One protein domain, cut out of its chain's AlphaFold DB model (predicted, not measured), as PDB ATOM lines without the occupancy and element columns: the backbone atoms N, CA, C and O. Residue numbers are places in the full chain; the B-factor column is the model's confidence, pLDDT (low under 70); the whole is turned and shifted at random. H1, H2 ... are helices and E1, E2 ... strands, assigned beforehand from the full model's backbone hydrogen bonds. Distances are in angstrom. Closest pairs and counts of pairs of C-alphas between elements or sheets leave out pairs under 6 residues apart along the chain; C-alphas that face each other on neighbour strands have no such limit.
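What this domain is: This is residues 476 to 645 of the 1049 residues of the protein "Ser/Thr phosphatase family protein" of Clostridium sp. CAG:452 (UniProt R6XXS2). One long helix, H4, makes the core, with H3 running back beside it, and H5 and H6 pack on it at steep angles. A helical hairpin, H1 and H2, reaches this core through the touch of H1 on H3, H7 folds back at the end of H6, and residues 584 to 589 stick out at the end of H4. The printed part has 170 residues, with seven named helices and two short strands in the order H1, H2, E1, H3, E2, H4, H5, H6, H7. It is mostly helix and compact, with a radius of gyration of the C-alphas of 16.9 A and spans of 48 by 43 by 33 A.

How they stand to each other: Begin at the hub, H4, residues 562 to 585, which touches three other helices. H3, residues 534 to 546, touches it at a shallow tilt of 21 degrees, opposite ways; look at the C-alphas of Tyr 541 and Ser 565, the closest, 4.3 A apart. H5, residues 598 to 610, touches residues 569 to 576 of H4 alone, at a steep tilt of 56 degrees, closest at C-alphas 573 and 604, 6.1 A. H6, residues 612 to 627, touches residues 562 to 570 alone, at a tilt of 68 degrees, only just steep, closest at C-alphas 563 and 618, 4.1 A. H7, residues 634 to 645, forms a helical hairpin with H6, closest at C-alphas 627 and 640, 5.7 A. H1, residues 481 to 495, touches H3 with residues 482 to 483 alone, closest at C-alphas 483 and 536, 5.0 A. H2, residues 499 to 514, forms a helical hairpin with H1, closest at C-alphas 489 and 505, 6.1 A; H2 and H4 are apart. E1, residues 520 to 524, and E2, residues 556 to 558, pair with no named strand, but residues 548 to 549 pair antiparallel with E2. In H2, H5, H6 and H7 every O i to N i+4 pair is within hydrogen-bond range; H1 has 10 of 11, H3 8 of 9 and H4 19 of 20.

Where its parts are: Find C-alpha 562 at (-26.670, 15.942, 25.294); from there H4 runs 35.3 A to C-alpha 585 at (-10.564, 43.131, 41.002). H1 spans 22.2 A, H2 22.4 A, H6 22.8 A, H3 19.2 A, H5 18.3 A and H7 16.8 A. H7 ends at C-alpha 645, at (-4.584, 18.192, 25.560).

The domain as a whole: The two C-alphas farthest apart are those of Ser 554 and Glu 585, 50.6 A. The printed part has no cut. The link from H4 to H5, residues 586 to 597, is long. Mean pLDDT of the printed part is 83.2; look for values under 70 at residues 476 to 480, 517 to 523 and 579 to 599 of this model.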
ATOM      1  N   SER A 476     -16.377  41.920  16.976       59.03
ATOM      2  CA  SER A 476     -17.615  41.208  16.638       59.03
ATOM      3  C   SER A 476     -17.926  40.072  17.617       59.03
ATOM      4  O   SER A 476     -19.084  39.900  18.009       59.03
ATOM      5  N   ARG A 477     -16.901  39.343  18.075       61.75
ATOM      6  CA  ARG A 477     -17.043  38.226  19.022       61.75
ATOM      7  C   ARG A 477     -17.536  38.687  20.399       61.75
ATOM      8  O   ARG A 477     -18.520  38.152  20.909       61.75
ATOM      9  N   VAL A 478     -16.954  39.769  20.926       59.22
ATOM     10  CA  VAL A 478     -17.369  40.391  22.200       59.22
ATOM     11  C   VAL A 478     -18.815  40.880  22.136       59.22
ATOM     12  O   VAL A 478     -19.601  40.660  23.045       59.22
ATOM     13  N   LYS A 479     -19.239  41.464  21.012       63.12
ATOM     14  CA  LYS A 479     -20.618  41.954  20.859       63.12
ATOM     15  C   LYS A 479     -21.660  40.848  20.629       63.12
ATOM     16  O   LYS A 479     -22.832  41.157  20.446       63.12
ATOM     17  N   GLY A 480     -21.273  39.567  20.636       67.00
ATOM     18  CA  GLY A 480     -22.194  38.446  20.411       67.00
ATOM     19  C   GLY A 480     -22.702  38.352  18.970       67.00
ATOM     20  O   GLY A 480     -23.798  37.857  18.730       67.00
ATOM     21  N   ILE A 481     -21.929  38.824  17.990       74.31
ATOM     22  CA  ILE A 481     -22.348  38.783  16.582       74.31
ATOM     23  C   ILE A 481     -22.481  37.339  16.070       74.31
ATOM     24  O   ILE A 481     -23.382  37.059  15.283       74.31
ATOM     25  N   ASN A 482     -21.667  36.409  16.580       78.25
ATOM     26  CA  ASN A 482     -21.780  34.982  16.262       78.25
ATOM     27  C   ASN A 482     -23.165  34.420  16.626       78.25
ATOM     28  O   ASN A 482     -23.744  33.674  15.842       78.25
ATOM     29  N   LEU A 483     -23.738  34.832  17.765       84.62
ATOM     30  CA  LEU A 483     -25.106  34.471  18.148       84.62
ATOM     31  C   LEU A 483     -26.124  34.979  17.123       84.62
ATOM     32  O   LEU A 483     -27.004  34.227  16.719       84.62
ATOM     33  N   LEU A 484     -26.001  36.234  16.678       82.19
ATOM     34  CA  LEU A 484     -26.910  36.804  15.679       82.19
ATOM     35  C   LEU A 484     -26.837  36.047  14.348       82.19
ATOM     36  O   LEU A 484     -27.875  35.777  13.748       82.19
ATOM     37  N   VAL A 485     -25.628  35.692  13.906       85.69
ATOM     38  CA  VAL A 485     -25.395  34.909  12.682       85.69
ATOM     39  C   VAL A 485     -26.040  33.534  12.790       85.69
ATOM     40  O   VAL A 485     -26.881  33.192  11.962       85.69
ATOM     41  N   ILE A 486     -25.696  32.775  13.833       89.75
ATOM     42  CA  ILE A 486     -26.224  31.425  14.054       89.75
ATOM     43  C   ILE A 486     -27.750  31.469  14.161       89.75
ATOM     44  O   ILE A 486     -28.432  30.698  13.490       89.75
ATOM     45  N   ASN A 487     -28.305  32.408  14.931       90.81
ATOM     46  CA  ASN A 487     -29.749  32.526  15.098       90.81
ATOM     47  C   ASN A 487     -30.465  32.853  13.780       90.81
ATOM     48  O   ASN A 487     -31.503  32.264  13.496       90.81
ATOM     49  N   LYS A 488     -29.913  33.744  12.943       89.88
ATOM     50  CA  LYS A 488     -30.495  34.048  11.625       89.88
ATOM     51  C   LYS A 488     -30.492  32.838  10.691       89.88
ATOM     52  O   LYS A 488     -31.500  32.593  10.035       89.88
ATOM     53  N   LEU A 489     -29.390  32.086  10.659       92.88
ATOM     54  CA  LEU A 489     -29.280  30.855   9.870       92.88
ATOM     55  C   LEU A 489     -30.316  29.818  10.329       92.88
ATOM     56  O   LEU A 489     -31.051  29.277   9.509       92.88
ATOM     57  N   VAL A 490     -30.432  29.602  11.644       93.38
ATOM     58  CA  VAL A 490     -31.421  28.686  12.233       93.38
ATOM     59  C   VAL A 490     -32.853  29.116  11.900       93.38
ATOM     60  O   VAL A 490     -33.645  28.282  11.471       93.38
ATOM     61  N   CYS A 491     -33.197  30.398  12.063       92.06
ATOM     62  CA  CYS A 491     -34.537  30.899  11.745       92.06
ATOM     63  C   CYS A 491     -34.895  30.709  10.268       92.06
ATOM     64  O   CYS A 491     -36.012  30.304   9.969       92.06
ATOM     65  N   TYR A 492     -33.958  30.947   9.348       93.62
ATOM     66  CA  TYR A 492     -34.194  30.713   7.923       93.62
ATOM     67  C   TYR A 492     -34.446  29.227   7.621       93.62
ATOM     68  O   TYR A 492     -35.399  28.886   6.921       93.62
ATOM     69  N   LEU A 493     -33.633  28.332   8.193       94.12
ATOM     70  CA  LEU A 493     -33.734  26.884   7.973       94.12
ATOM     71  C   LEU A 493     -35.008  26.262   8.562       94.12
ATOM     72  O   LEU A 493     -35.428  25.188   8.124       94.12
ATOM     73  N   LYS A 494     -35.652  26.938   9.525       94.06
ATOM     74  CA  LYS A 494     -36.955  26.517  10.057       94.06
ATOM     75  C   LYS A 494     -38.055  26.514   9.008       94.06
ATOM     76  O   LYS A 494     -38.954  25.679   9.079       94.06
ATOM     77  N   GLU A 495     -37.971  27.423   8.049       92.06
ATOM     78  CA  GLU A 495     -38.981  27.607   7.008       92.06
ATOM     79  C   GLU A 495     -38.527  27.092   5.640       92.06
ATOM     80  O   GLU A 495     -39.371  26.843   4.784       92.06
ATOM     81  N   ASN A 496     -37.218  26.916   5.438       89.50
ATOM     82  CA  ASN A 496     -36.629  26.610   4.137       89.50
ATOM     83  C   ASN A 496     -35.726  25.373   4.208       89.50
ATOM     84  O   ASN A 496     -34.926  25.220   5.137       89.50
ATOM     85  N   ASP A 497     -35.828  24.502   3.205       90.88
ATOM     86  CA  ASP A 497     -34.897  23.391   3.014       90.88
ATOM     87  C   ASP A 497     -33.761  23.801   2.079       90.88
ATOM     88  O   ASP A 497     -33.857  23.685   0.861       90.88
ATOM     89  N   ASP A 498     -32.703  24.359   2.668       92.50
ATOM     90  CA  ASP A 498     -31.554  24.885   1.934       92.50
ATOM     91  C   ASP A 498     -30.252  24.223   2.419       92.50
ATOM     92  O   ASP A 498     -29.703  24.609   3.462       92.50
ATOM     93  N   PRO A 499     -29.731  23.228   1.675       91.62
ATOM     94  CA  PRO A 499     -28.507  22.516   2.037       91.62
ATOM     95  C   PRO A 499     -27.271  23.417   2.156       91.62
ATOM     96  O   PRO A 499     -26.389  23.149   2.972       91.62
ATOM     97  N   GLU A 500     -27.197  24.500   1.377       92.81
ATOM     98  CA  GLU A 500     -26.070  25.436   1.413       92.81
ATOM     99  C   GLU A 500     -26.071  26.232   2.721       92.81
ATOM    100  O   GLU A 500     -25.043  26.359   3.391       92.81
ATOM    101  N   ILE A 501     -27.247  26.705   3.144       93.06
ATOM    102  CA  ILE A 501     -27.399  27.426   4.411       93.06
ATOM    103  C   ILE A 501     -27.209  26.482   5.610       93.06
ATOM    104  O   ILE A 501     -26.602  26.877   6.608       93.06
ATOM    105  N   GLN A 502     -27.632  25.217   5.505       94.69
ATOM    106  CA  GLN A 502     -27.360  24.187   6.515       94.69
ATOM    107  C   GLN A 502     -25.853  23.910   6.655       94.69
ATOM    108  O   GLN A 502     -25.327  23.802   7.771       94.69
ATOM    109  N   MET A 503     -25.136  23.831   5.530       94.06
ATOM    110  CA  MET A 503     -23.679  23.713   5.522       94.06
ATOM    111  C   MET A 503     -23.039  24.940   6.174       94.06
ATOM    112  O   MET A 503     -22.189  24.787   7.053       94.06
ATOM    113  N   ARG A 504     -23.510  26.147   5.844       90.88
ATOM    114  CA  ARG A 504     -22.994  27.381   6.440       90.88
ATOM    115  C   ARG A 504     -23.219  27.446   7.951       90.88
ATOM    116  O   ARG A 504     -22.296  27.801   8.680       90.88
ATOM    117  N   LEU A 505     -24.397  27.061   8.444       93.19
ATOM    118  CA  LEU A 505     -24.664  26.934   9.883       93.19
ATOM    119  C   LEU A 505     -23.662  25.985  10.549       93.19
ATOM    120  O   LEU A 505     -23.068  26.319  11.576       93.19
ATOM    121  N   SER A 506     -23.435  24.828   9.931       93.06
ATOM    122  CA  SER A 506     -22.489  23.827  10.429       93.06
ATOM    123  C   SER A 506     -21.056  24.371  10.490       93.06
ATOM    124  O   SER A 506     -20.321  24.087  11.437       93.06
ATOM    125  N   GLU A 507     -20.646  25.174   9.507       89.88
ATOM    126  CA  GLU A 507     -19.342  25.842   9.494       89.88
ATOM    127  C   GLU A 507     -19.210  26.910  10.580       89.88
ATOM    128  O   GLU A 507     -18.182  26.954  11.249       89.88
ATOM    129  N   GLU A 508     -20.228  27.746  10.798       88.00
ATOM    130  CA  GLU A 508     -20.186  28.783  11.839       88.00
ATOM    131  C   GLU A 508     -20.102  28.175  13.250       88.00
ATOM    132  O   GLU A 508     -19.331  28.647  14.089       88.00
ATOM    133  N   ILE A 509     -20.802  27.062  13.500       90.31
ATOM    134  CA  ILE A 509     -20.674  26.305  14.756       90.31
ATOM    135  C   ILE A 509     -19.259  25.720  14.897       90.31
ATOM    136  O   ILE A 509     -18.639  25.839  15.956       90.31
ATOM    137  N   LYS A 510     -18.709  25.119  13.831       89.31
ATOM    138  CA  LYS A 510     -17.334  24.589  13.841       89.31
ATOM    139  C   LYS A 510     -16.296  25.683  14.080       89.31
ATOM    140  O   LYS A 510     -15.327  25.437  14.797       89.31
ATOM    141  N   LYS A 511     -16.486  26.879  13.507       85.12
ATOM    142  CA  LYS A 511     -15.623  28.041  13.757       85.12
ATOM    143  C   LYS A 511     -15.630  28.380  15.239       85.12
ATOM    144  O   LYS A 511     -14.558  28.408  15.825       85.12
ATOM    145  N   LEU A 512     -16.801  28.506  15.870       84.50
ATOM    146  CA  LEU A 512     -16.906  28.798  17.306       84.50
ATOM    147  C   LEU A 512     -16.079  27.827  18.174       84.50
ATOM    148  O   LEU A 512     -15.441  28.247  19.133       84.50
ATOM    149  N   GLN A 513     -16.044  26.544  17.808       86.81
ATOM    150  CA  GLN A 513     -15.324  25.493  18.538       86.81
ATOM    151  C   GLN A 513     -13.815  25.421  18.249       86.81
ATOM    152  O   GLN A 513     -13.094  24.730  18.978       86.81
ATOM    153  N   LYS A 514     -13.341  26.053  17.170       82.38
ATOM    154  CA  LYS A 514     -11.944  25.990  16.709       82.38
ATOM    155  C   LYS A 514     -11.227  27.340  16.731       82.38
ATOM    156  O   LYS A 514     -10.005  27.355  16.641       82.38
ATOM    157  N   ASP A 515     -11.949  28.442  16.885       78.56
ATOM    158  CA  ASP A 515     -11.399  29.796  16.845       78.56
ATOM    159  C   ASP A 515     -10.411  30.060  17.995       78.56
ATOM    160  O   ASP A 515     -10.677  29.725  19.156       78.56
ATOM    161  N   ARG A 516      -9.263  30.661  17.673       74.38
ATOM    162  CA  ARG A 516      -8.139  30.905  18.595       74.38
ATOM    163  C   ARG A 516      -7.802  32.396  18.670       74.38
ATOM    164  O   ARG A 516      -8.055  33.153  17.730       74.38
ATOM    165  N   THR A 517      -7.239  32.845  19.793       64.19
ATOM    166  CA  THR A 517      -6.796  34.237  19.937       64.19
ATOM    167  C   THR A 517      -5.543  34.456  19.094       64.19
ATOM    168  O   THR A 517      -4.514  33.868  19.388       64.19
ATOM    169  N   GLY A 518      -5.613  35.286  18.049       53.72
ATOM    170  CA  GLY A 518      -4.533  35.416  17.053       53.72
ATOM    171  C   GLY A 518      -3.155  35.873  17.563       53.72
ATOM    172  O   GLY A 518      -2.208  35.836  16.793       53.72
ATOM    173  N   ASP A 519      -3.024  36.295  18.829       44.75
ATOM    174  CA  ASP A 519      -1.732  36.637  19.452       44.75
ATOM    175  C   ASP A 519      -1.190  35.504  20.357       44.75
ATOM    176  O   ASP A 519      -0.007  35.483  20.687       44.75
ATOM    177  N   ASN A 520      -2.049  34.557  20.760       49.91
ATOM    178  CA  ASN A 520      -1.731  33.407  21.612       49.91
ATOM    179  C   ASN A 520      -2.633  32.231  21.185       49.91
ATOM    180  O   ASN A 520      -3.744  32.048  21.684       49.91
ATOM    181  N   GLU A 521      -2.209  31.483  20.170       55.56
ATOM    182  CA  GLU A 521      -3.080  30.551  19.432       55.56
ATOM    183  C   GLU A 521      -3.469  29.290  20.218       55.56
ATOM    184  O   GLU A 521      -4.400  28.575  19.844       55.56
ATOM    185  N   ASP A 522      -2.848  29.072  21.374       56.41
ATOM    186  CA  ASP A 522      -3.218  28.006  22.309       56.41
ATOM    187  C   ASP A 522      -4.529  28.333  23.033       56.41
ATOM    188  O   ASP A 522      -5.289  27.448  23.450       56.41
ATOM    189  N   ASN A 523      -4.855  29.625  23.125       68.00
ATOM    190  CA  ASN A 523      -6.066  30.085  23.768       68.00
ATOM    191  C   ASN A 523      -7.248  30.081  22.802       68.00
ATOM    192  O   ASN A 523      -7.477  31.000  22.018       68.00
ATOM    193  N   LEU A 524      -8.052  29.025  22.914       77.31
ATOM    194  CA  LEU A 524      -9.413  28.988  22.392       77.31
ATOM    195  C   LEU A 524     -10.211  30.211  22.826       77.31
ATOM    196  O   LEU A 524     -10.441  30.401  24.022       77.31
ATOM    197  N   CYS A 525     -10.714  30.971  21.850       78.38
ATOM    198  CA  CYS A 525     -11.566  32.123  22.129       78.38
ATOM    199  C   CYS A 525     -12.798  31.716  22.941       78.38
ATOM    200  O   CYS A 525     -13.226  32.479  23.800       78.38
ATOM    201  N   ILE A 526     -13.342  30.515  22.706       83.75
ATOM    202  CA  ILE A 526     -14.541  30.012  23.393       83.75
ATOM    203  C   ILE A 526     -14.357  29.846  24.914       83.75
ATOM    204  O   ILE A 526     -15.348  29.823  25.632       83.75
ATOM    205  N   TYR A 527     -13.114  29.780  25.406       79.94
ATOM    206  CA  TYR A 527     -12.784  29.703  26.838       79.94
ATOM    207  C   TYR A 527     -12.454  31.062  27.463       79.94
ATOM    208  O   TYR A 527     -12.325  31.157  28.679       79.94
ATOM    209  N   ASP A 528     -12.288  32.106  26.655       78.31
ATOM    210  CA  ASP A 528     -11.828  33.407  27.123       78.31
ATOM    211  C   ASP A 528     -12.978  34.425  27.108       78.31
ATOM    212  O   ASP A 528     -13.543  34.770  26.061       78.31
ATOM    213  N   TYR A 529     -13.315  34.935  28.294       75.19
ATOM    214  CA  TYR A 529     -14.409  35.886  28.496       75.19
ATOM    215  C   TYR A 529     -14.121  37.252  27.856       75.19
ATOM    216  O   TYR A 529     -15.047  38.029  27.616       75.19
ATOM    217  N   LYS A 530     -12.861  37.548  27.505       73.00
ATOM    218  CA  LYS A 530     -12.491  38.737  26.726       73.00
ATOM    219  C   LYS A 530     -12.948  38.645  25.279       73.00
ATOM    220  O   LYS A 530     -13.014  39.690  24.628       73.00
ATOM    221  N   PHE A 531     -13.238  37.439  24.779       74.81
ATOM    222  CA  PHE A 531     -13.576  37.186  23.378       74.81
ATOM    223  C   PHE A 531     -14.953  36.549  23.188       74.81
ATOM    224  O   PHE A 531     -15.564  36.802  22.156       74.81
ATOM    225  N   THR A 532     -15.480  35.780  24.143       78.75
ATOM    226  CA  THR A 532     -16.733  35.030  23.952       78.75
ATOM    227  C   THR A 532     -17.878  35.544  24.808       78.75
ATOM    228  O   THR A 532     -17.763  35.669  26.021       78.75
ATOM    229  N   ASN A 533     -19.024  35.785  24.163       78.44
ATOM    230  CA  ASN A 533     -20.260  36.175  24.836       78.44
ATOM    231  C   ASN A 533     -20.944  34.957  25.481       78.44
ATOM    232  O   ASN A 533     -21.401  34.086  24.729       78.44
ATOM    233  N   PRO A 534     -21.127  34.917  26.818       80.56
ATOM    234  CA  PRO A 534     -21.790  33.802  27.498       80.56
ATOM    235  C   PRO A 534     -23.212  33.519  26.992       80.56
ATOM    236  O   PRO A 534     -23.631  32.364  26.966       80.56
ATOM    237  N   LYS A 535     -23.945  34.534  26.497       83.00
ATOM    238  CA  LYS A 535     -25.274  34.348  25.878       83.00
ATOM    239  C   LYS A 535     -25.213  33.471  24.631       83.00
ATOM    240  O   LYS A 535     -26.158  32.743  24.356       83.00
ATOM    241  N   THR A 536     -24.112  33.540  23.878       87.06
ATOM    242  CA  THR A 536     -23.920  32.696  22.689       87.06
ATOM    243  C   THR A 536     -23.852  31.237  23.106       87.06
ATOM    244  O   THR A 536     -24.541  30.405  22.535       87.06
ATOM    245  N   LEU A 537     -23.071  30.932  24.140       90.69
ATOM    246  CA  LEU A 537     -22.912  29.565  24.623       90.69
ATOM    247  C   LEU A 537     -24.189  29.050  25.273       90.69
ATOM    248  O   LEU A 537     -24.617  27.948  24.961       90.69
ATOM    249  N   TYR A 538     -24.857  29.868  26.086       91.38
ATOM    250  CA  TYR A 538     -26.130  29.475  26.682       91.38
ATOM    251  C   TYR A 538     -27.223  29.237  25.624       91.38
ATOM    252  O   TYR A 538     -27.995  28.289  25.739       91.38
ATOM    253  N   TYR A 539     -27.247  30.026  24.542       92.25
ATOM    254  CA  TYR A 539     -28.102  29.751  23.382       92.25
ATOM    255  C   TYR A 539     -27.752  28.411  22.724       92.25
ATOM    256  O   TYR A 539     -28.651  27.637  22.412       92.25
ATOM    257  N   MET A 540     -26.465  28.103  22.532       94.81
ATOM    258  CA  MET A 540     -26.062  26.808  21.973       94.81
ATOM    259  C   MET A 540     -26.435  25.640  22.896       94.81
ATOM    260  O   MET A 540     -26.910  24.623  22.398       94.81
ATOM    261  N   TYR A 541     -26.282  25.791  24.216       95.25
ATOM    262  CA  TYR A 541     -26.760  24.822  25.211       95.25
ATOM    263  C   TYR A 541     -28.250  24.523  25.011       95.25
ATOM    264  O   TYR A 541     -28.608  23.357  24.849       95.25
ATOM    265  N   ASP A 542     -29.080  25.567  24.936       94.00
ATOM    266  CA  ASP A 542     -30.527  25.472  24.709       94.00
ATOM    267  C   ASP A 542     -30.849  24.762  23.382       94.00
ATOM    268  O   ASP A 542     -31.660  23.840  23.350       94.00
ATOM    269  N   LYS A 543     -30.154  25.107  22.286       95.31
ATOM    270  CA  LYS A 543     -30.410  24.498  20.966       95.31
ATOM    271  C   LYS A 543     -29.985  23.043  20.859       95.31
ATOM    272  O   LYS A 543     -30.654  22.280  20.173       95.31
ATOM    273  N   TYR A 544     -28.906  22.644  21.526       96.88
ATOM    274  CA  TYR A 544     -28.486  21.244  21.551       96.88
ATOM    275  C   TYR A 544     -29.254  20.399  22.570       96.88
ATOM    276  O   TYR A 544     -29.292  19.181  22.411       96.88
ATOM    277  N   LYS A 545     -29.861  21.013  23.594       94.19
ATOM    278  CA  LYS A 545     -30.616  20.306  24.637       94.19
ATOM    279  C   LYS A 545     -31.801  19.543  24.051       94.19
ATOM    280  O   LYS A 545     -31.884  18.329  24.219       94.19
ATOM    281  N   ASP A 546     -32.653  20.255  23.318       92.25
ATOM    282  CA  ASP A 546     -33.886  19.704  22.741       92.25
ATOM    283  C   ASP A 546     -33.775  19.465  21.224       92.25
ATOM    284  O   ASP A 546     -34.641  18.838  20.612       92.25
ATOM    285  N   GLY A 547     -32.687  19.941  20.611       94.50
ATOM    286  CA  GLY A 547     -32.554  20.016  19.164       94.50
ATOM    287  C   GLY A 547     -33.401  21.143  18.571       94.50
ATOM    288  O   GLY A 547     -34.224  21.786  19.224       94.50
ATOM    289  N   VAL A 548     -33.200  21.398  17.285       96.19
ATOM    290  CA  VAL A 548     -33.992  22.345  16.505       96.19
ATOM    291  C   VAL A 548     -34.453  21.651  15.240       96.19
ATOM    292  O   VAL A 548     -33.631  21.176  14.458       96.19
ATOM    293  N   LYS A 549     -35.767  21.629  15.031       95.62
ATOM    294  CA  LYS A 549     -36.406  21.094  13.828       95.62
ATOM    295  C   LYS A 549     -36.988  22.211  12.972       95.62
ATOM    296  O   LYS A 549     -37.183  23.332  13.455       95.62
ATOM    297  N   SER A 550     -37.252  21.898  11.711       94.62
ATOM    298  CA  SER A 550     -38.080  22.724  10.837       94.62
ATOM    299  C   SER A 550     -39.490  22.905  11.410       94.62
ATOM    300  O   SER A 550     -39.930  22.133  12.262       94.62
ATOM    301  N   ASN A 551     -40.207  23.944  10.971       91.25
ATOM    302  CA  ASN A 551     -41.539  24.277  11.493       91.25
ATOM    303  C   ASN A 551     -42.578  23.174  11.231       91.25
ATOM    304  O   ASN A 551     -43.512  23.013  12.009       91.25
ATOM    305  N   ASP A 552     -42.398  22.403  10.160       89.00
ATOM    306  CA  ASP A 552     -43.194  21.218   9.824       89.00
ATOM    307  C   ASP A 552     -42.714  19.938  10.547       89.00
ATOM    308  O   ASP A 552     -43.300  18.872  10.381       89.00
ATOM    309  N   GLY A 553     -41.633  20.020  11.330       88.38
ATOM    310  CA  GLY A 553     -41.041  18.907  12.071       88.38
ATOM    311  C   GLY A 553     -40.323  17.855  11.218       88.38
ATOM    312  O   GLY A 553     -39.818  16.882  11.783       88.38
ATOM    313  N   SER A 554     -40.258  18.032   9.893       88.75
ATOM    314  CA  SER A 554     -39.770  17.017   8.951       88.75
ATOM    315  C   SER A 554     -38.245  16.875   8.919       88.75
ATOM    316  O   SER A 554     -37.736  15.809   8.570       88.75
ATOM    317  N   ARG A 555     -37.502  17.923   9.300       91.12
ATOM    318  CA  ARG A 555     -36.034  17.977   9.207       91.12
ATOM    319  C   ARG A 555     -35.402  18.477  10.498       91.12
ATOM    320  O   ARG A 555     -35.895  19.407  11.135       91.12
ATOM    321  N   GLU A 556     -34.264  17.893  10.856       93.56
ATOM    322  CA  GLU A 556     -33.423  18.376  11.952       93.56
ATOM    323  C   GLU A 556     -32.410  19.401  11.436       93.56
ATOM    324  O   GLU A 556     -31.609  19.116  10.552       93.56
ATOM    325  N   ILE A 557     -32.448  20.603  12.010       95.75
ATOM    326  CA  ILE A 557     -31.539  21.716  11.706       95.75
ATOM    327  C   ILE A 557     -30.322  21.646  12.627       95.75
ATOM    328  O   ILE A 557     -29.178  21.763  12.188       95.75
ATOM    329  N   ILE A 558     -30.578  21.448  13.921       96.00
ATOM    330  CA  ILE A 558     -29.568  21.139  14.933       96.00
ATOM    331  C   ILE A 558     -30.054  19.872  15.636       96.00
ATOM    332  O   ILE A 558     -31.104  19.919  16.276       96.00
ATOM    333  N   PRO A 559     -29.350  18.738  15.526       94.31
ATOM    334  CA  PRO A 559     -29.765  17.528  16.217       94.31
ATOM    335  C   PRO A 559     -29.626  17.716  17.730       94.31
ATOM    336  O   PRO A 559     -28.669  18.340  18.203       94.31
ATOM    337  N   ALA A 560     -30.560  17.151  18.495       95.50
ATOM    338  CA  ALA A 560     -30.419  17.087  19.943       95.50
ATOM    339  C   ALA A 560     -29.147  16.294  20.288       95.50
ATOM    340  O   ALA A 560     -28.967  15.157  19.849       95.50
ATOM    341  N   ASN A 561     -28.247  16.893  21.064       96.69
ATOM    342  CA  ASN A 561     -27.003  16.266  21.487       96.69
ATOM    343  C   ASN A 561     -26.698  16.681  22.930       96.69
ATOM    344  O   ASN A 561     -26.295  17.812  23.202       96.69
ATOM    345  N   LYS A 562     -26.872  15.730  23.854       96.19
ATOM    346  CA  LYS A 562     -26.670  15.942  25.294       96.19
ATOM    347  C   LYS A 562     -25.232  16.342  25.623       96.19
ATOM    348  O   LYS A 562     -25.039  17.258  26.411       96.19
ATOM    349  N   ASN A 563     -24.243  15.720  24.983       97.25
ATOM    350  CA  ASN A 563     -22.827  15.995  25.220       97.25
ATOM    351  C   ASN A 563     -22.457  17.400  24.721       97.25
ATOM    352  O   ASN A 563     -21.862  18.185  25.456       97.25
ATOM    353  N   ALA A 564     -22.917  17.779  23.525       96.69
ATOM    354  CA  ALA A 564     -22.751  19.141  23.012       96.69
ATOM    355  C   ALA A 564     -23.457  20.181  23.897       96.69
ATOM    356  O   ALA A 564     -22.884  21.227  24.196       96.69
ATOM    357  N   SER A 565     -24.682  19.897  24.348       97.19
ATOM    358  CA  SER A 565     -25.431  20.766  25.263       97.19
ATOM    359  C   SER A 565     -24.658  20.987  26.570       97.19
ATOM    360  O   SER A 565     -24.394  22.134  26.944       97.19
ATOM    361  N   SER A 566     -24.189  19.904  27.197       97.50
ATOM    362  CA  SER A 566     -23.319  19.929  28.375       97.50
ATOM    363  C   SER A 566     -22.025  20.710  28.139       97.50
ATOM    364  O   SER A 566     -21.640  21.517  28.984       97.50
ATOM    365  N   TYR A 567     -21.389  20.547  26.973       96.50
ATOM    366  CA  TYR A 567     -20.186  21.294  26.610       96.50
ATOM    367  C   TYR A 567     -20.412  22.805  26.654       96.50
ATOM    368  O   TYR A 567     -19.656  23.533  27.296       96.50
ATOM    369  N   TYR A 568     -21.482  23.286  26.022       95.81
ATOM    370  CA  TYR A 568     -21.778  24.715  26.005       95.81
ATOM    371  C   TYR A 568     -22.203  25.261  27.372       95.81
ATOM    372  O   TYR A 568     -21.827  26.388  27.697       95.81
ATOM    373  N   LEU A 569     -22.937  24.490  28.183       96.00
ATOM    374  CA  LEU A 569     -23.318  24.912  29.536       96.00
ATOM    375  C   LEU A 569     -22.102  25.003  30.468       96.00
ATOM    376  O   LEU A 569     -21.957  26.002  31.171       96.00
ATOM    377  N   TYR A 570     -21.206  24.013  30.422       95.19
ATOM    378  CA  TYR A 570     -19.946  24.016  31.170       95.19
ATOM    379  C   TYR A 570     -19.106  25.258  30.841       95.19
ATOM    380  O   TYR A 570     -18.678  25.988  31.735       95.19
ATOM    381  N   LEU A 571     -18.927  25.559  29.549       92.88
ATOM    382  CA  LEU A 571     -18.187  26.748  29.124       92.88
ATOM    383  C   LEU A 571     -18.875  28.052  29.538       92.88
ATOM    384  O   LEU A 571     -18.202  28.973  30.000       92.88
ATOM    385  N   ALA A 572     -20.203  28.138  29.391       91.44
ATOM    386  CA  ALA A 572     -20.971  29.312  29.796       91.44
ATOM    387  C   ALA A 572     -20.796  29.607  31.292       91.44
ATOM    388  O   ALA A 572     -20.540  30.756  31.653       91.44
ATOM    389  N   TYR A 573     -20.879  28.576  32.139       91.38
ATOM    390  CA  TYR A 573     -20.662  28.694  33.577       91.38
ATOM    391  C   TYR A 573     -19.241  29.182  33.894       91.38
ATOM    392  O   TYR A 573     -19.076  30.192  34.576       91.38
ATOM    393  N   ASN A 574     -18.209  28.552  33.326       87.62
ATOM    394  CA  ASN A 574     -16.814  28.906  33.619       87.62
ATOM    395  C   ASN A 574     -16.462  30.337  33.215       87.62
ATOM    396  O   ASN A 574     -15.797  31.053  33.964       87.62
ATOM    397  N   LEU A 575     -16.946  30.780  32.053       84.00
ATOM    398  CA  LEU A 575     -16.774  32.161  31.613       84.00
ATOM    399  C   LEU A 575     -17.411  33.148  32.591       84.00
ATOM    400  O   LEU A 575     -16.827  34.189  32.879       84.00
ATOM    401  N   MET A 576     -18.592  32.826  33.124       81.06
ATOM    402  CA  MET A 576     -19.258  33.670  34.114       81.06
ATOM    403  C   MET A 576     -18.499  33.718  35.439       81.06
ATOM    404  O   MET A 576     -18.403  34.795  36.028       81.06
ATOM    405  N   GLN A 577     -17.914  32.602  35.879       78.94
ATOM    406  CA  GLN A 577     -17.068  32.575  37.073       78.94
ATOM    407  C   GLN A 577     -15.796  33.415  36.883       78.94
ATOM    408  O   GLN A 577     -15.442  34.186  37.773       78.94
ATOM    409  N   GLY A 578     -15.158  33.356  35.707       72.94
ATOM    410  CA  GLY A 578     -14.029  34.232  35.367       72.94
ATOM    411  C   GLY A 578     -14.399  35.719  35.406       72.94
ATOM    412  O   GLY A 578     -13.686  36.524  36.003       72.94
ATOM    413  N   VAL A 579     -15.569  36.081  34.865       67.94
ATOM    414  CA  VAL A 579     -16.093  37.457  34.938       67.94
ATOM    415  C   VAL A 579     -16.377  37.889  36.381       67.94
ATOM    416  O   VAL A 579     -16.159  39.054  36.701       67.94
ATOM    417  N   LYS A 580     -16.874  36.999  37.253       68.44
ATOM    418  CA  LYS A 580     -17.092  37.308  38.680       68.44
ATOM    419  C   LYS A 580     -15.765  37.602  39.391       68.44
ATOM    420  O   LYS A 580     -15.662  38.659  40.003       68.44
ATOM    421  N   LYS A 581     -14.753  36.738  39.219       67.88
ATOM    422  CA  LYS A 581     -13.411  36.915  39.811       67.88
ATOM    423  C   LYS A 581     -12.775  38.250  39.403       67.88
ATOM    424  O   LYS A 581     -12.299  38.993  40.248       67.88
ATOM    425  N   GLU A 582     -12.857  38.627  38.129       63.66
ATOM    426  CA  GLU A 582     -12.313  39.920  37.694       63.66
ATOM    427  C   GLU A 582     -13.178  41.131  38.053       63.66
ATOM    428  O   GLU A 582     -12.659  42.237  38.191       63.66
ATOM    429  N   LYS A 583     -14.498  40.969  38.203       58.38
ATOM    430  CA  LYS A 583     -15.363  42.046  38.707       58.38
ATOM    431  C   LYS A 583     -15.007  42.429  40.139       58.38
ATOM    432  O   LYS A 583     -15.208  43.586  40.487       58.38
ATOM    433  N   GLU A 584     -14.490  41.505  40.943       56.47
ATOM    434  CA  GLU A 584     -13.983  41.796  42.287       56.47
ATOM    435  C   GLU A 584     -12.666  42.599  42.237       56.47
ATOM    436  O   GLU A 584     -12.460  43.467  43.081       56.47
ATOM    437  N   GLU A 585     -11.846  42.425  41.191       53.38
ATOM    438  CA  GLU A 585     -10.564  43.131  41.002       53.38
ATOM    439  C   GLU A 585     -10.655  44.439  40.173       53.38
ATOM    440  O   GLU A 585      -9.814  45.327  40.315       53.38
ATOM    441  N   LEU A 586     -11.668  44.608  39.308       50.78
ATOM    442  CA  LEU A 586     -11.796  45.726  38.353       50.78
ATOM    443  C   LEU A 586     -13.250  46.232  38.214       50.78
ATOM    444  O   LEU A 586     -13.863  46.198  37.142       50.78
ATOM    445  N   GLN A 587     -13.815  46.777  39.296       45.72
ATOM    446  CA  GLN A 587     -15.224  47.210  39.342       45.72
ATOM    447  C   GLN A 587     -15.613  48.359  38.382       45.72
ATOM    448  O   GLN A 587     -16.802  48.533  38.108       45.72
ATOM    449  N   SER A 588     -14.672  49.121  37.806       48.16
ATOM    450  CA  SER A 588     -14.998  50.276  36.943       48.16
ATOM    451  C   SER A 588     -14.895  50.027  35.430       48.16
ATOM    452  O   SER A 588     -15.643  50.639  34.675       48.16
ATOM    453  N   LYS A 589     -14.041  49.106  34.954       47.84
ATOM    454  CA  LYS A 589     -13.781  48.917  33.504       47.84
ATOM    455  C   LYS A 589     -14.665  47.865  32.818       47.84
ATOM    456  O   LYS A 589     -14.761  47.853  31.594       47.84
ATOM    457  N   ILE A 590     -15.314  46.974  33.575       47.53
ATOM    458  CA  ILE A 590     -16.117  45.865  33.016       47.53
ATOM    459  C   ILE A 590     -17.576  46.280  32.741       47.53
ATOM    460  O   ILE A 590     -18.203  45.717  31.839       47.53
ATOM    461  N   LYS A 591     -18.108  47.286  33.458       45.81
ATOM    462  CA  LYS A 591     -19.509  47.748  33.336       45.81
ATOM    463  C   LYS A 591     -19.899  48.156  31.907       45.81
ATOM    464  O   LYS A 591     -21.026  47.898  31.511       45.81
ATOM    465  N   GLU A 592     -18.973  48.695  31.117       45.75
ATOM    466  CA  GLU A 592     -19.241  49.105  29.726       45.75
ATOM    467  C   GLU A 592     -19.166  47.959  28.699       45.75
ATOM    468  O   GLU A 592     -19.605  48.119  27.561       45.75
ATOM    469  N   ARG A 593     -18.600  46.793  29.052       50.28
ATOM    470  CA  ARG A 593     -18.238  45.758  28.061       50.28
ATOM    471  C   ARG A 593     -19.269  44.638  27.919       50.28
ATOM    472  O   ARG A 593     -19.346  44.025  26.854       50.28
ATOM    473  N   TRP A 594     -20.063  44.380  28.959       52.72
ATOM    474  CA  TRP A 594     -21.014  43.269  29.004       52.72
ATOM    475  C   TRP A 594     -22.270  43.616  29.817       52.72
ATOM    476  O   TRP A 594     -22.344  43.324  31.009       52.72
ATOM    477  N   GLU A 595     -23.318  44.126  29.168       53.84
ATOM    478  CA  GLU A 595     -24.683  44.028  29.708       53.84
ATOM    479  C   GLU A 595     -25.215  42.599  29.481       53.84
ATOM    480  O   GLU A 595     -26.061  42.309  28.620       53.84
ATOM    481  N   VAL A 596     -24.656  41.635  30.218       55.81
ATOM    482  CA  VAL A 596     -25.337  40.353  30.421       55.81
ATOM    483  C   VAL A 596     -26.348  40.595  31.541       55.81
ATOM    484  O   VAL A 596     -25.924  40.860  32.666       55.81
ATOM    485  N   PRO A 597     -27.664  40.573  31.254       58.66
ATOM    486  CA  PRO A 597     -28.655  40.825  32.276       58.66
ATOM    487  C   PRO A 597     -28.552  39.743  33.352       58.66
ATOM    488  O   PRO A 597     -28.281  38.573  33.063       58.66
ATOM    489  N   LEU A 598     -28.727  40.168  34.604       60.94
ATOM    490  CA  LEU A 598     -28.528  39.361  35.811       60.94
ATOM    491  C   LEU A 598     -29.294  38.026  35.763       60.94
ATOM    492  O   LEU A 598     -28.807  37.008  36.254       60.94
ATOM    493  N   ASN A 599     -30.444  38.022  35.087       67.81
ATOM    494  CA  ASN A 599     -31.302  36.858  34.889       67.81
ATOM    495  C   ASN A 599     -30.623  35.691  34.141       67.81
ATOM    496  O   ASN A 599     -30.836  34.539  34.503       67.81
ATOM    497  N   ILE A 600     -29.792  35.948  33.122       71.31
ATOM    498  CA  ILE A 600     -29.114  34.887  32.357       71.31
ATOM    499  C   ILE A 600     -28.001  34.264  33.200       71.31
ATOM    500  O   ILE A 600     -27.833  33.049  33.176       71.31
ATOM    501  N   THR A 601     -27.277  35.074  33.974       75.12
ATOM    502  CA  THR A 601     -26.227  34.589  34.880       75.12
ATOM    503  C   THR A 601     -26.798  33.653  35.937       75.12
ATOM    504  O   THR A 601     -26.308  32.539  36.094       75.12
ATOM    505  N   GLN A 602     -27.886  34.065  36.593       81.56
ATOM    506  CA  GLN A 602     -28.586  33.233  37.573       81.56
ATOM    507  C   GLN A 602     -29.103  31.933  36.949       81.56
ATOM    508  O   GLN A 602     -29.032  30.880  37.574       81.56
ATOM    509  N   LYS A 603     -29.591  31.986  35.701       87.00
ATOM    510  CA  LYS A 603     -30.099  30.803  35.001       87.00
ATOM    511  C   LYS A 603     -28.994  29.807  34.645       87.00
ATOM    512  O   LYS A 603     -29.179  28.617  34.856       87.00
ATOM    513  N   VAL A 604     -27.851  30.277  34.142       89.81
ATOM    514  CA  VAL A 604     -26.688  29.422  33.832       89.81
ATOM    515  C   VAL A 604     -26.144  28.772  35.100       89.81
ATOM    516  O   VAL A 604     -25.874  27.576  35.104       89.81
ATOM    517  N   GLU A 605     -26.007  29.548  36.176       90.00
ATOM    518  CA  GLU A 605     -25.535  29.058  37.471       90.00
ATOM    519  C   GLU A 605     -26.480  28.006  38.052       90.00
ATOM    520  O   GLU A 605     -26.029  26.928  38.431       90.00
ATOM    521  N   LYS A 606     -27.791  28.266  38.024       92.25
ATOM    522  CA  LYS A 606     -28.812  27.296  38.424       92.25
ATOM    523  C   LYS A 606     -28.740  26.015  37.587       92.25
ATOM    524  O   LYS A 606     -28.594  24.935  38.152       92.25
ATOM    525  N   ASP A 607     -28.798  26.136  36.258       93.88
ATOM    526  CA  ASP A 607     -28.802  24.991  35.338       93.88
ATOM    527  C   ASP A 607     -27.538  24.127  35.505       93.88
ATOM    528  O   ASP A 607     -27.623  22.896  35.453       93.88
ATOM    529  N   PHE A 608     -26.376  24.760  35.720       94.19
ATOM    530  CA  PHE A 608     -25.114  24.067  35.968       94.19
ATOM    531  C   PHE A 608     -25.100  23.372  37.330       94.19
ATOM    532  O   PHE A 608     -24.822  22.180  37.379       94.19
ATOM    533  N   ILE A 609     -25.414  24.077  38.424       92.31
ATOM    534  CA  ILE A 609     -25.351  23.520  39.786       92.31
ATOM    535  C   ILE A 609     -26.319  22.342  39.941       92.31
ATOM    536  O   ILE A 609     -25.928  21.302  40.466       92.31
ATOM    537  N   GLU A 610     -27.547  22.458  39.426       93.75
ATOM    538  CA  GLU A 610     -28.556  21.389  39.491       93.75
ATOM    539  C   GLU A 610     -28.157  20.130  38.698       93.75
ATOM    540  O   GLU A 610     -28.667  19.043  38.965       93.75
ATOM    541  N   ASN A 611     -27.244  20.251  37.724       91.81
ATOM    542  CA  ASN A 611     -26.850  19.159  36.829       91.81
ATOM    543  C   ASN A 611     -25.329  18.942  36.769       91.81
ATOM    544  O   ASN A 611     -24.844  18.344  35.805       91.81
ATOM    545  N   LYS A 612     -24.581  19.408  37.775       92.31
ATOM    546  CA  LYS A 612     -23.113  19.555  37.752       92.31
ATOM    547  C   LYS A 612     -22.392  18.317  37.219       92.31
ATOM    548  O   LYS A 612     -21.603  18.415  36.278       92.31
ATOM    549  N   GLU A 613     -22.734  17.149  37.751       90.69
ATOM    550  CA  GLU A 613     -22.067  15.886  37.433       90.69
ATOM    551  C   GLU A 613     -22.367  15.451  35.994       90.69
ATOM    552  O   GLU A 613     -21.442  15.177  35.231       90.69
ATOM    553  N   LYS A 614     -23.636  15.517  35.570       91.69
ATOM    554  CA  LYS A 614     -24.060  15.197  34.193       91.69
ATOM    555  C   LYS A 614     -23.493  16.176  33.163       91.69
ATOM    556  O   LYS A 614     -23.169  15.783  32.041       91.69
ATOM    557  N   VAL A 615     -23.384  17.456  33.521       95.38
ATOM    558  CA  VAL A 615     -22.819  18.494  32.650       95.38
ATOM    559  C   VAL A 615     -21.322  18.282  32.479       95.38
ATOM    560  O   VAL A 615     -20.822  18.292  31.360       95.38
ATOM    561  N   CYS A 616     -20.597  18.030  33.564       95.31
ATOM    562  CA  CYS A 616     -19.171  17.743  33.494       95.31
ATOM    563  C   CYS A 616     -18.867  16.431  32.749       95.31
ATOM    564  O   CYS A 616     -17.898  16.362  31.994       95.31
ATOM    565  N   GLU A 617     -19.702  15.407  32.932       93.56
ATOM    566  CA  GLU A 617     -19.640  14.147  32.193       93.56
ATOM    567  C   GLU A 617     -19.836  14.364  30.691       93.56
ATOM    568  O   GLU A 617     -18.965  14.012  29.896       93.56
ATOM    569  N   GLY A 618     -20.942  15.005  30.301       95.75
ATOM    570  CA  GLY A 618     -21.233  15.279  28.895       95.75
ATOM    571  C   GLY A 618     -20.221  16.229  28.252       95.75
ATOM    572  O   GLY A 618     -19.931  16.089  27.068       95.75
ATOM    573  N   TYR A 619     -19.642  17.163  29.019       96.50
ATOM    574  CA  TYR A 619     -18.536  18.009  28.564       96.50
ATOM    575  C   TYR A 619     -17.315  17.168  28.178       96.50
ATOM    576  O   TYR A 619     -16.780  17.339  27.083       96.50
ATOM    577  N   TYR A 620     -16.897  16.245  29.049       95.50
ATOM    578  CA  TYR A 620     -15.753  15.377  28.783       95.50
ATOM    579  C   TYR A 620     -16.004  14.460  27.577       95.50
ATOM    580  O   TYR A 620     -15.173  14.390  26.671       95.50
ATOM    581  N   ASP A 621     -17.181  13.837  27.514       94.88
ATOM    582  CA  ASP A 621     -17.569  12.970  26.394       94.88
ATOM    583  C   ASP A 621     -17.613  13.737  25.075       94.88
ATOM    584  O   ASP A 621     -17.159  13.245  24.042       94.88
ATOM    585  N   PHE A 622     -18.087  14.984  25.108       96.19
ATOM    586  CA  PHE A 622     -18.060  15.842  23.935       96.19
ATOM    587  C   PHE A 622     -16.636  16.151  23.475       96.19
ATOM    588  O   PHE A 622     -16.400  16.221  22.272       96.19
ATOM    589  N   LEU A 623     -15.670  16.334  24.384       94.19
ATOM    590  CA  LEU A 623     -14.271  16.495  23.981       94.19
ATOM    591  C   LEU A 623     -13.743  15.229  23.294       94.19
ATOM    592  O   LEU A 623     -13.089  15.333  22.253       94.19
ATOM    593  N   GLU A 624     -14.043  14.046  23.834       92.81
ATOM    594  CA  GLU A 624     -13.655  12.775  23.212       92.81
ATOM    595  C   GLU A 624     -14.276  12.619  21.813       92.81
ATOM    596  O   GLU A 624     -13.579  12.233  20.871       92.81
ATOM    597  N   GLU A 625     -15.547  12.994  21.639       94.19
ATOM    598  CA  GLU A 625     -16.246  13.007  20.345       94.19
ATOM    599  C   GLU A 625     -15.672  14.044  19.369       94.19
ATOM    600  O   GLU A 625     -15.437  13.742  18.197       94.19
ATOM    601  N   LYS A 626     -15.430  15.269  19.847       92.56
ATOM    602  CA  LYS A 626     -14.943  16.410  19.058       92.56
ATOM    603  C   LYS A 626     -13.590  16.116  18.423       92.56
ATOM    604  O   LYS A 626     -13.364  16.482  17.267       92.56
ATOM    605  N   TYR A 627     -12.692  15.485  19.178       92.44
ATOM    606  CA  TYR A 627     -11.326  15.200  18.740       92.44
ATOM    607  C   TYR A 627     -11.147  13.792  18.176       92.44
ATOM    608  O   TYR A 627     -10.270  13.586  17.338       92.44
ATOM    609  N   ASN A 628     -11.987  12.840  18.594       92.94
ATOM    610  CA  ASN A 628     -12.107  11.491  18.043       92.94
ATOM    611  C   ASN A 628     -10.762  10.771  17.817       92.94
ATOM    612  O   ASN A 628     -10.549  10.097  16.806       92.94
ATOM    613  N   LEU A 629      -9.837  10.928  18.767       89.38
ATOM    614  CA  LEU A 629      -8.430  10.530  18.631       89.38
ATOM    615  C   LEU A 629      -8.256   9.046  18.284       89.38
ATOM    616  O   LEU A 629      -7.370   8.690  17.512       89.38
ATOM    617  N   ASN A 630      -9.137   8.186  18.805       86.56
ATOM    618  CA  ASN A 630      -9.104   6.737  18.586       86.56
ATOM    619  C   ASN A 630      -9.353   6.327  17.124       86.56
ATOM    620  O   ASN A 630      -8.978   5.224  16.728       86.56
ATOM    621  N   ASN A 631      -9.979   7.197  16.330       89.56
ATOM    622  CA  ASN A 631     -10.278   6.956  14.919       89.56
ATOM    623  C   ASN A 631      -9.334   7.703  13.966       89.56
ATOM    624  O   ASN A 631      -9.478   7.580  12.749       89.56
ATOM    625  N   LEU A 632      -8.374   8.456  14.504       90.94
ATOM    626  CA  LEU A 632      -7.374   9.180  13.732       90.94
ATOM    627  C   LEU A 632      -6.034   8.442  13.756       90.94
ATOM    628  O   LEU A 632      -5.707   7.711  14.689       90.94
ATOM    629  N   ASP A 633      -5.230   8.674  12.727       91.19
ATOM    630  CA  ASP A 633      -3.828   8.288  12.668       91.19
ATOM    631  C   ASP A 633      -2.995   9.393  11.998       91.19
ATOM    632  O   ASP A 633      -3.494  10.469  11.640       91.19
ATOM    633  N   GLY A 634      -1.690   9.148  11.929       92.31
ATOM    634  CA  GLY A 634      -0.680  10.046  11.395       92.31
ATOM    635  C   GLY A 634      -0.832  11.519  11.768       92.31
ATOM    636  O   GLY A 634      -0.984  11.879  12.936       92.31
ATOM    637  N   ILE A 635      -0.757  12.387  10.760       92.19
ATOM    638  CA  ILE A 635      -0.695  13.840  10.953       92.19
ATOM    639  C   ILE A 635      -1.963  14.404  11.604       92.19
ATOM    640  O   ILE A 635      -1.870  15.291  12.450       92.19
ATOM    641  N   GLU A 636      -3.148  13.893  11.256       91.88
ATOM    642  CA  GLU A 636      -4.399  14.399  11.843       91.88
ATOM    643  C   GLU A 636      -4.504  14.050  13.318       91.88
ATOM    644  O   GLU A 636      -4.953  14.876  14.108       91.88
ATOM    645  N   ARG A 637      -4.045  12.856  13.707       93.00
ATOM    646  CA  ARG A 637      -4.015  12.502  15.121       93.00
ATOM    647  C   ARG A 637      -3.058  13.391  15.904       93.00
ATOM    648  O   ARG A 637      -3.464  13.861  16.956       93.00
ATOM    649  N   LEU A 638      -1.853  13.680  15.398       90.12
ATOM    650  CA  LEU A 638      -0.910  14.583  16.087       90.12
ATOM    651  C   LEU A 638      -1.530  15.959  16.349       90.12
ATOM    652  O   LEU A 638      -1.460  16.469  17.465       90.12
ATOM    653  N   LYS A 639      -2.187  16.530  15.333       88.81
ATOM    654  CA  LYS A 639      -2.874  17.823  15.440       88.81
ATOM    655  C   LYS A 639      -4.011  17.775  16.456       88.81
ATOM    656  O   LYS A 639      -4.104  18.637  17.326       88.81
ATOM    657  N   SER A 640      -4.879  16.771  16.351       90.25
ATOM    658  CA  SER A 640      -6.024  16.625  17.252       90.25
ATOM    659  C   SER A 640      -5.597  16.350  18.692       90.25
ATOM    660  O   SER A 640      -6.218  16.885  19.602       90.25
ATOM    661  N   GLU A 641      -4.543  15.558  18.911       88.62
ATOM    662  CA  GLU A 641      -4.009  15.240  20.242       88.62
ATOM    663  C   GLU A 641      -3.542  16.514  20.951       88.62
ATOM    664  O   GLU A 641      -3.931  16.760  22.089       88.62
ATOM    665  N   TYR A 642      -2.775  17.352  20.249       85.94
ATOM    666  CA  TYR A 642      -2.296  18.631  20.767       85.94
ATOM    667  C   TYR A 642      -3.454  19.526  21.234       85.94
ATOM    668  O   TYR A 642      -3.483  20.003  22.368       85.94
ATOM    669  N   PHE A 643      -4.469  19.704  20.385       85.88
ATOM    670  CA  PHE A 643      -5.619  20.539  20.729       85.88
ATOM    671  C   PHE A 643      -6.506  19.937  21.823       85.88
ATOM    672  O   PHE A 643      -7.034  20.686  22.648       85.88
ATOM    673  N   PHE A 644      -6.653  18.612  21.851       88.94
ATOM    674  CA  PHE A 644      -7.365  17.906  22.910       88.94
ATOM    675  C   PHE A 644      -6.690  18.141  24.262       88.94
ATOM    676  O   PHE A 644      -7.351  18.574  25.202       88.94
ATOM    677  N   VAL A 645      -5.369  17.949  24.340       83.56
ATOM    678  CA  VAL A 645      -4.584  18.192  25.560       83.56
ATOM    679  C   VAL A 645      -4.717  19.641  26.026       83.56
ATOM    680  O   VAL A 645      -4.958  19.868  27.207       83.56
TER     681      VAL A 645